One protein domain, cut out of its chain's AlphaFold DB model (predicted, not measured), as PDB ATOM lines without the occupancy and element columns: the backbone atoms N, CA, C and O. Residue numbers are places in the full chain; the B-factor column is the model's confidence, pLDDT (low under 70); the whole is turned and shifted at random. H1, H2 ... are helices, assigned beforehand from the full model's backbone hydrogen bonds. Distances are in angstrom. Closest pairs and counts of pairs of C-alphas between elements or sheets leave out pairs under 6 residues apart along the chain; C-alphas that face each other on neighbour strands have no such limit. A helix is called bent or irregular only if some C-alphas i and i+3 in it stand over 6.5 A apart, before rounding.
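This is residues 130 to 176 of the 222 residues of an uncharacterized protein of Nocardioidaceae bacterium (UniProt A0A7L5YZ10). One longer helix, H1, has two shorter helices, H2 and H3, side by side and crosswise over it; H2 packs on H1 and residues 146 to 151 stick out as a loop. The printed part has 47 residues with three named helices, in the order H1, H2, H3, and no named strand: all helix. It is compact, with a radius of gyration of the C-alphas of 10.2 A and spans of 28 by 20 by 16 A.

H1, residues 133 to 146, touches H2, residues 154 to 161, about perpendicular at 89 degrees; their closest C-alphas, of Leu 140 and Ile 154, are 6.0 A apart. H2 only just touches H3, residues 166 to 175, with 3 pairs of C-alphas within 8 A, the closest those of His 158 and His 169 at 6.5 A. H2 and H3 form a helical hairpin, at a shallow tilt of 19 degrees, opposite ways. H1 and H3 are close but not clearly touching, the closest C-alphas being those of Glu 133 and Phe 172, 7.5 A apart. In H1 and H2 every O i to N i+4 pair is within hydrogen-bond range; in H3, 4 of 6.

H1 runs 19.9 A from C-alpha 133 at (-11.355, -15.660, 38.206). H2 measures 10.5 A. H3 measures 14.6 A, ending at C-alpha 175 at (-7.907, -16.716, 30.040); it is irregular, C-alphas 171 and 174 being 7.7 A apart.

The C-alphas farthest apart, of Arg 130 and Asn 149, are 30.4 A apart. The printed part has no cut; the link from H1 to H2 is short, that from H2 to H3 tight. Residues 148 to 150 have pLDDT under 70.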
ATOM      1  N   ARG A 130     -19.192  -9.339  39.292       93.44
ATOM      2  CA  ARG A 130     -18.934  -9.828  40.659       93.44
ATOM      3  C   ARG A 130     -17.926 -10.953  40.729       93.44
ATOM      4  O   ARG A 130     -17.285 -11.083  41.772       93.44
ATOM      5  N   PHE A 131     -17.828 -11.779  39.698       95.06
ATOM      6  CA  PHE A 131     -17.013 -12.977  39.757       95.06
ATOM      7  C   PHE A 131     -15.538 -12.618  39.676       95.06
ATOM      8  O   PHE A 131     -15.085 -11.873  38.813       95.06
ATOM      9  N   THR A 132     -14.781 -13.196  40.600       94.00
ATOM     10  CA  THR A 132     -13.338 -13.313  40.448       94.00
ATOM     11  C   THR A 132     -13.036 -14.450  39.480       94.00
ATOM     12  O   THR A 132     -13.882 -15.305  39.209       94.00
ATOM     13  N   GLU A 133     -11.803 -14.517  38.999       94.06
ATOM     14  CA  GLU A 133     -11.355 -15.660  38.206       94.06
ATOM     15  C   GLU A 133     -11.549 -16.992  38.948       94.06
ATOM     16  O   GLU A 133     -11.999 -17.970  38.357       94.06
ATOM     17  N   THR A 134     -11.261 -17.033  40.252       94.50
ATOM     18  CA  THR A 134     -11.459 -18.237  41.069       94.50
ATOM     19  C   THR A 134     -12.926 -18.657  41.104       94.50
ATOM     20  O   THR A 134     -13.214 -19.838  40.915       94.50
ATOM     21  N   ALA A 135     -13.844 -17.703  41.300       95.31
ATOM     22  CA  ALA A 135     -15.285 -17.955  41.268       95.31
ATOM     23  C   ALA A 135     -15.714 -18.548  39.923       95.31
ATOM     24  O   ALA A 135     -16.371 -19.589  39.865       95.31
ATOM     25  N   TYR A 136     -15.279 -17.910  38.837       96.44
ATOM     26  CA  TYR A 136     -15.640 -18.314  37.491       96.44
ATOM     27  C   TYR A 136     -15.067 -19.683  37.108       96.44
ATOM     28  O   TYR A 136     -15.798 -20.545  36.624       96.44
ATOM     29  N   ARG A 137     -13.781 -19.930  37.392       95.25
ATOM     30  CA  ARG A 137     -13.136 -21.223  37.131       95.25
ATOM     31  C   ARG A 137     -13.833 -22.347  37.886       95.25
ATOM     32  O   ARG A 137     -14.105 -23.380  37.291       95.25
ATOM     33  N   ARG A 138     -14.161 -22.138  39.166       94.88
ATOM     34  CA  ARG A 138     -14.872 -23.134  39.980       94.88
ATOM     35  C   ARG A 138     -16.228 -23.491  39.372       94.88
ATOM     36  O   ARG A 138     -16.556 -24.667  39.254       94.88
ATOM     37  N   ALA A 139     -16.975 -22.481  38.934       95.69
ATOM     38  CA  ALA A 139     -18.257 -22.663  38.271       95.69
ATOM     39  C   ALA A 139     -18.140 -23.438  36.943       95.69
ATOM     40  O   ALA A 139     -18.918 -24.362  36.700       95.69
ATOM     41  N   LEU A 140     -17.146 -23.118  36.104       95.56
ATOM     42  CA  LEU A 140     -16.887 -23.864  34.866       95.56
ATOM     43  C   LEU A 140     -16.460 -25.311  35.132       95.56
ATOM     44  O   LEU A 140     -16.931 -26.213  34.441       95.56
ATOM     45  N   THR A 141     -15.598 -25.543  36.126       94.44
ATOM     46  CA  THR A 141     -15.187 -26.890  36.541       94.44
ATOM     47  C   THR A 141     -16.398 -27.720  36.950       94.44
ATOM     48  O   THR A 141     -16.583 -28.804  36.407       94.44
ATOM     49  N   GLN A 142     -17.283 -27.179  37.795       93.44
ATOM     50  CA  GLN A 142     -18.495 -27.887  38.213       93.44
ATOM     51  C   GLN A 142     -19.406 -28.240  37.027       93.44
ATOM     52  O   GLN A 142     -19.976 -29.332  36.983       93.44
ATOM     53  N   LEU A 143     -19.550 -27.333  36.053       92.62
ATOM     54  CA  LEU A 143     -20.313 -27.613  34.836       92.62
ATOM     55  C   LEU A 143     -19.685 -28.747  34.026       92.62
ATOM     56  O   LEU A 143     -20.398 -29.657  33.613       92.62
ATOM     57  N   VAL A 144     -18.370 -28.706  33.810       93.00
ATOM     58  CA  VAL A 144     -17.636 -29.749  33.081       93.00
ATOM     59  C   VAL A 144     -17.778 -31.106  33.767       93.00
ATOM     60  O   VAL A 144     -18.102 -32.082  33.099       93.00
ATOM     61  N   GLU A 145     -17.604 -31.162  35.086       90.38
ATOM     62  CA  GLU A 145     -17.720 -32.396  35.873       90.38
ATOM     63  C   GLU A 145     -19.142 -32.969  35.862       90.38
ATOM     64  O   GLU A 145     -19.323 -34.181  35.920       90.38
ATOM     65  N   SER A 146     -20.162 -32.115  35.732       84.06
ATOM     66  CA  SER A 146     -21.558 -32.555  35.612       84.06
ATOM     67  C   SER A 146     -21.925 -33.111  34.225       84.06
ATOM     68  O   SER A 146     -22.985 -33.725  34.064       84.06
ATOM     69  N   LEU A 147     -21.078 -32.907  33.206       80.12
ATOM     70  CA  LEU A 147     -21.318 -33.393  31.850       80.12
ATOM     71  C   LEU A 147     -20.729 -34.788  31.649       80.12
ATOM     72  O   LEU A 147     -19.531 -34.959  31.449       80.12
ATOM     73  N   ASN A 148     -21.607 -35.786  31.579       64.88
ATOM     74  CA  ASN A 148     -21.184 -37.170  31.378       64.88
ATOM     75  C   ASN A 148     -20.971 -37.557  29.897       64.88
ATOM     76  O   ASN A 148     -20.305 -38.556  29.642       64.88
ATOM     77  N   ASN A 149     -21.516 -36.816  28.911       61.25
ATOM     78  CA  ASN A 149     -21.344 -37.133  27.479       61.25
ATOM     79  C   ASN A 149     -21.834 -36.017  26.509       61.25
ATOM     80  O   ASN A 149     -23.012 -35.660  26.577       61.25
ATOM     81  N   PRO A 150     -21.021 -35.522  25.547       69.00
ATOM     82  CA  PRO A 150     -19.570 -35.675  25.464       69.00
ATOM     83  C   PRO A 150     -18.872 -34.832  26.545       69.00
ATOM     84  O   PRO A 150     -19.355 -33.737  26.859       69.00
ATOM     85  N   PRO A 151     -17.740 -35.307  27.097       76.69
ATOM     86  CA  PRO A 151     -16.944 -34.517  28.027       76.69
ATOM     87  C   PRO A 151     -16.459 -33.244  27.333       76.69
ATOM     88  O   PRO A 151     -16.165 -33.238  26.133       76.69
ATOM     89  N   LYS A 152     -16.389 -32.152  28.090       87.19
ATOM     90  CA  LYS A 152     -15.925 -30.854  27.596       87.19
ATOM     91  C   LYS A 152     -14.743 -30.383  28.416       87.19
ATOM     92  O   LYS A 152     -14.682 -30.638  29.611       87.19
ATOM     93  N   THR A 153     -13.815 -29.669  27.797       91.88
ATOM     94  CA  THR A 153     -12.790 -28.932  28.543       91.88
ATOM     95  C   THR A 153     -13.379 -27.644  29.124       91.88
ATOM     96  O   THR A 153     -14.435 -27.176  28.694       91.88
ATOM     97  N   ILE A 154     -12.676 -27.028  30.078       93.31
ATOM     98  CA  ILE A 154     -13.058 -25.715  30.623       93.31
ATOM     99  C   ILE A 154     -13.118 -24.658  29.510       93.31
ATOM    100  O   ILE A 154     -14.077 -23.896  29.465       93.31
ATOM    101  N   ALA A 155     -12.160 -24.649  28.578       92.75
ATOM    102  CA  ALA A 155     -12.151 -23.718  27.446       92.75
ATOM    103  C   ALA A 155     -13.352 -23.925  26.504       92.75
ATOM    104  O   ALA A 155     -13.993 -22.968  26.079       92.75
ATOM    105  N   GLN A 156     -13.727 -25.181  26.234       92.19
ATOM    106  CA  GLN A 156     -14.941 -25.481  25.468       92.19
ATOM    107  C   GLN A 156     -16.205 -25.045  26.214       92.19
ATOM    108  O   GLN A 156     -17.146 -24.556  25.594       92.19
ATOM    109  N   MET A 157     -16.245 -25.210  27.539       93.19
ATOM    110  CA  MET A 157     -17.355 -24.711  28.348       93.19
ATOM    111  C   MET A 157     -17.408 -23.179  28.345       93.19
ATOM    112  O   MET A 157     -18.494 -22.626  28.215       93.19
ATOM    113  N   HIS A 158     -16.263 -22.496  28.424       94.94
ATOM    114  CA  HIS A 158     -16.180 -21.042  28.289       94.94
ATOM    115  C   HIS A 158     -16.825 -20.582  26.977       94.94
ATOM    116  O   HIS A 158     -17.790 -19.823  27.025       94.94
ATOM    117  N   ALA A 159     -16.398 -21.138  25.837       92.38
ATOM    118  CA  ALA A 159     -16.976 -20.840  24.523       92.38
ATOM    119  C   ALA A 159     -18.505 -21.034  24.480       92.38
ATOM    120  O   ALA A 159     -19.240 -20.188  23.965       92.38
ATOM    121  N   LEU A 160     -19.000 -22.135  25.059       91.31
ATOM    122  CA  LEU A 160     -20.428 -22.464  25.075       91.31
ATOM    123  C   LEU A 160     -21.262 -21.482  25.883       91.31
ATOM    124  O   LEU A 160     -22.358 -21.110  25.457       91.31
ATOM    125  N   ILE A 161     -20.778 -21.067  27.057       92.69
ATOM    126  CA  ILE A 161     -21.556 -20.140  27.876       92.69
ATOM    127  C   ILE A 161     -21.667 -18.767  27.211       92.69
ATOM    128  O   ILE A 161     -22.655 -18.082  27.459       92.69
ATOM    129  N   GLY A 162     -20.723 -18.393  26.334       91.19
ATOM    130  CA  GLY A 162     -20.724 -17.114  25.617       91.19
ATOM    131  C   GLY A 162     -21.990 -16.872  24.801       91.19
ATOM    132  O   GLY A 162     -22.420 -15.731  24.663       91.19
ATOM    133  N   ARG A 163     -22.671 -17.943  24.375       89.12
ATOM    134  CA  ARG A 163     -23.974 -17.843  23.714       89.12
ATOM    135  C   ARG A 163     -25.037 -17.145  24.572       89.12
ATOM    136  O   ARG A 163     -25.834 -16.386  24.031       89.12
ATOM    137  N   LYS A 164     -25.077 -17.429  25.881       90.44
ATOM    138  CA  LYS A 164     -26.079 -16.897  26.832       90.44
ATOM    139  C   LYS A 164     -25.526 -15.861  27.806       90.44
ATOM    140  O   LYS A 164     -26.294 -15.119  28.413       90.44
ATOM    141  N   HIS A 165     -24.212 -15.852  27.988       95.00
ATOM    142  CA  HIS A 165     -23.496 -15.006  28.932       95.00
ATOM    143  C   HIS A 165     -22.307 -14.317  28.245       95.00
ATOM    144  O   HIS A 165     -21.151 -14.578  28.598       95.00
ATOM    145  N   PRO A 166     -22.563 -13.494  27.213       93.69
ATOM    146  CA  PRO A 166     -21.505 -12.874  26.423       93.69
ATOM    147  C   PRO A 166     -20.627 -11.906  27.218       93.69
ATOM    148  O   PRO A 166     -19.431 -11.822  26.951       93.69
ATOM    149  N   ARG A 167     -21.160 -11.211  28.228       93.81
ATOM    150  CA  ARG A 167     -20.363 -10.282  29.049       93.81
ATOM    151  C   ARG A 167     -19.424 -11.028  29.970       93.81
ATOM    152  O   ARG A 167     -18.269 -10.635  30.109       93.81
ATOM    153  N   LEU A 168     -19.910 -12.097  30.593       95.00
ATOM    154  CA  LEU A 168     -19.090 -12.970  31.422       95.00
ATOM    155  C   LEU A 168     -18.008 -13.656  30.585       95.00
ATOM    156  O   LEU A 168     -16.871 -13.768  31.040       95.00
ATOM    157  N   HIS A 169     -18.356 -14.089  29.369       94.56
ATOM    158  CA  HIS A 169     -17.396 -14.624  28.411       94.56
ATOM    159  C   HIS A 169     -16.309 -13.595  28.095       94.56
ATOM    160  O   HIS A 169     -15.137 -13.848  28.353       94.56
ATOM    161  N   GLU A 170     -16.689 -12.411  27.613       93.56
ATOM    162  CA  GLU A 170     -15.748 -11.346  27.252       93.56
ATOM    163  C   GLU A 170     -14.836 -10.958  28.424       93.56
ATOM    164  O   GLU A 170     -13.619 -10.862  28.271       93.56
ATOM    165  N   TRP A 171     -15.398 -10.832  29.632       94.50
ATOM    166  CA  TRP A 171     -14.640 -10.496  30.839       94.50
ATOM    167  C   TRP A 171     -13.489 -11.479  31.118       94.50
ATOM    168  O   TRP A 171     -12.404 -11.084  31.555       94.50
ATOM    169  N   PHE A 172     -13.689 -12.765  30.820       95.44
ATOM    170  CA  PHE A 172     -12.691 -13.817  31.024       95.44
ATOM    171  C   PHE A 172     -12.013 -14.308  29.737       95.44
ATOM    172  O   PHE A 172     -11.214 -15.244  29.814       95.44
ATOM    173  N   ALA A 173     -12.239 -13.662  28.588       93.75
ATOM    174  CA  ALA A 173     -11.708 -14.092  27.291       93.75
ATOM    175  C   ALA A 173     -10.173 -14.200  27.287       93.75
ATOM    176  O   ALA A 173      -9.599 -15.137  26.736       93.75
ATOM    177  N   HIS A 174      -9.489 -13.302  28.005       93.25
ATOM    178  CA  HIS A 174      -8.030 -13.317  28.153       93.25
ATOM    179  C   HIS A 174      -7.466 -14.600  28.803       93.25
ATOM    180  O   HIS A 174      -6.258 -14.825  28.750       93.25
ATOM    181  N   ARG A 175      -8.306 -15.429  29.440       92.62
ATOM    182  CA  ARG A 175      -7.907 -16.716  30.040       92.62
ATOM    183  C   ARG A 175      -8.112 -17.915  29.135       92.62
ATOM    184  O   ARG A 175      -7.513 -18.953  29.397       92.62
ATOM    185  N   TYR A 176      -8.922 -17.756  28.099       91.19
ATOM    186  CA  TYR A 176      -9.260 -18.808  27.152       91.19
ATOM    187  C   TYR A 176      -9.182 -18.232  25.729       91.19
ATOM    188  O   TYR A 176     -10.195 -18.166  25.037       91.19
TER     189      TYR A 176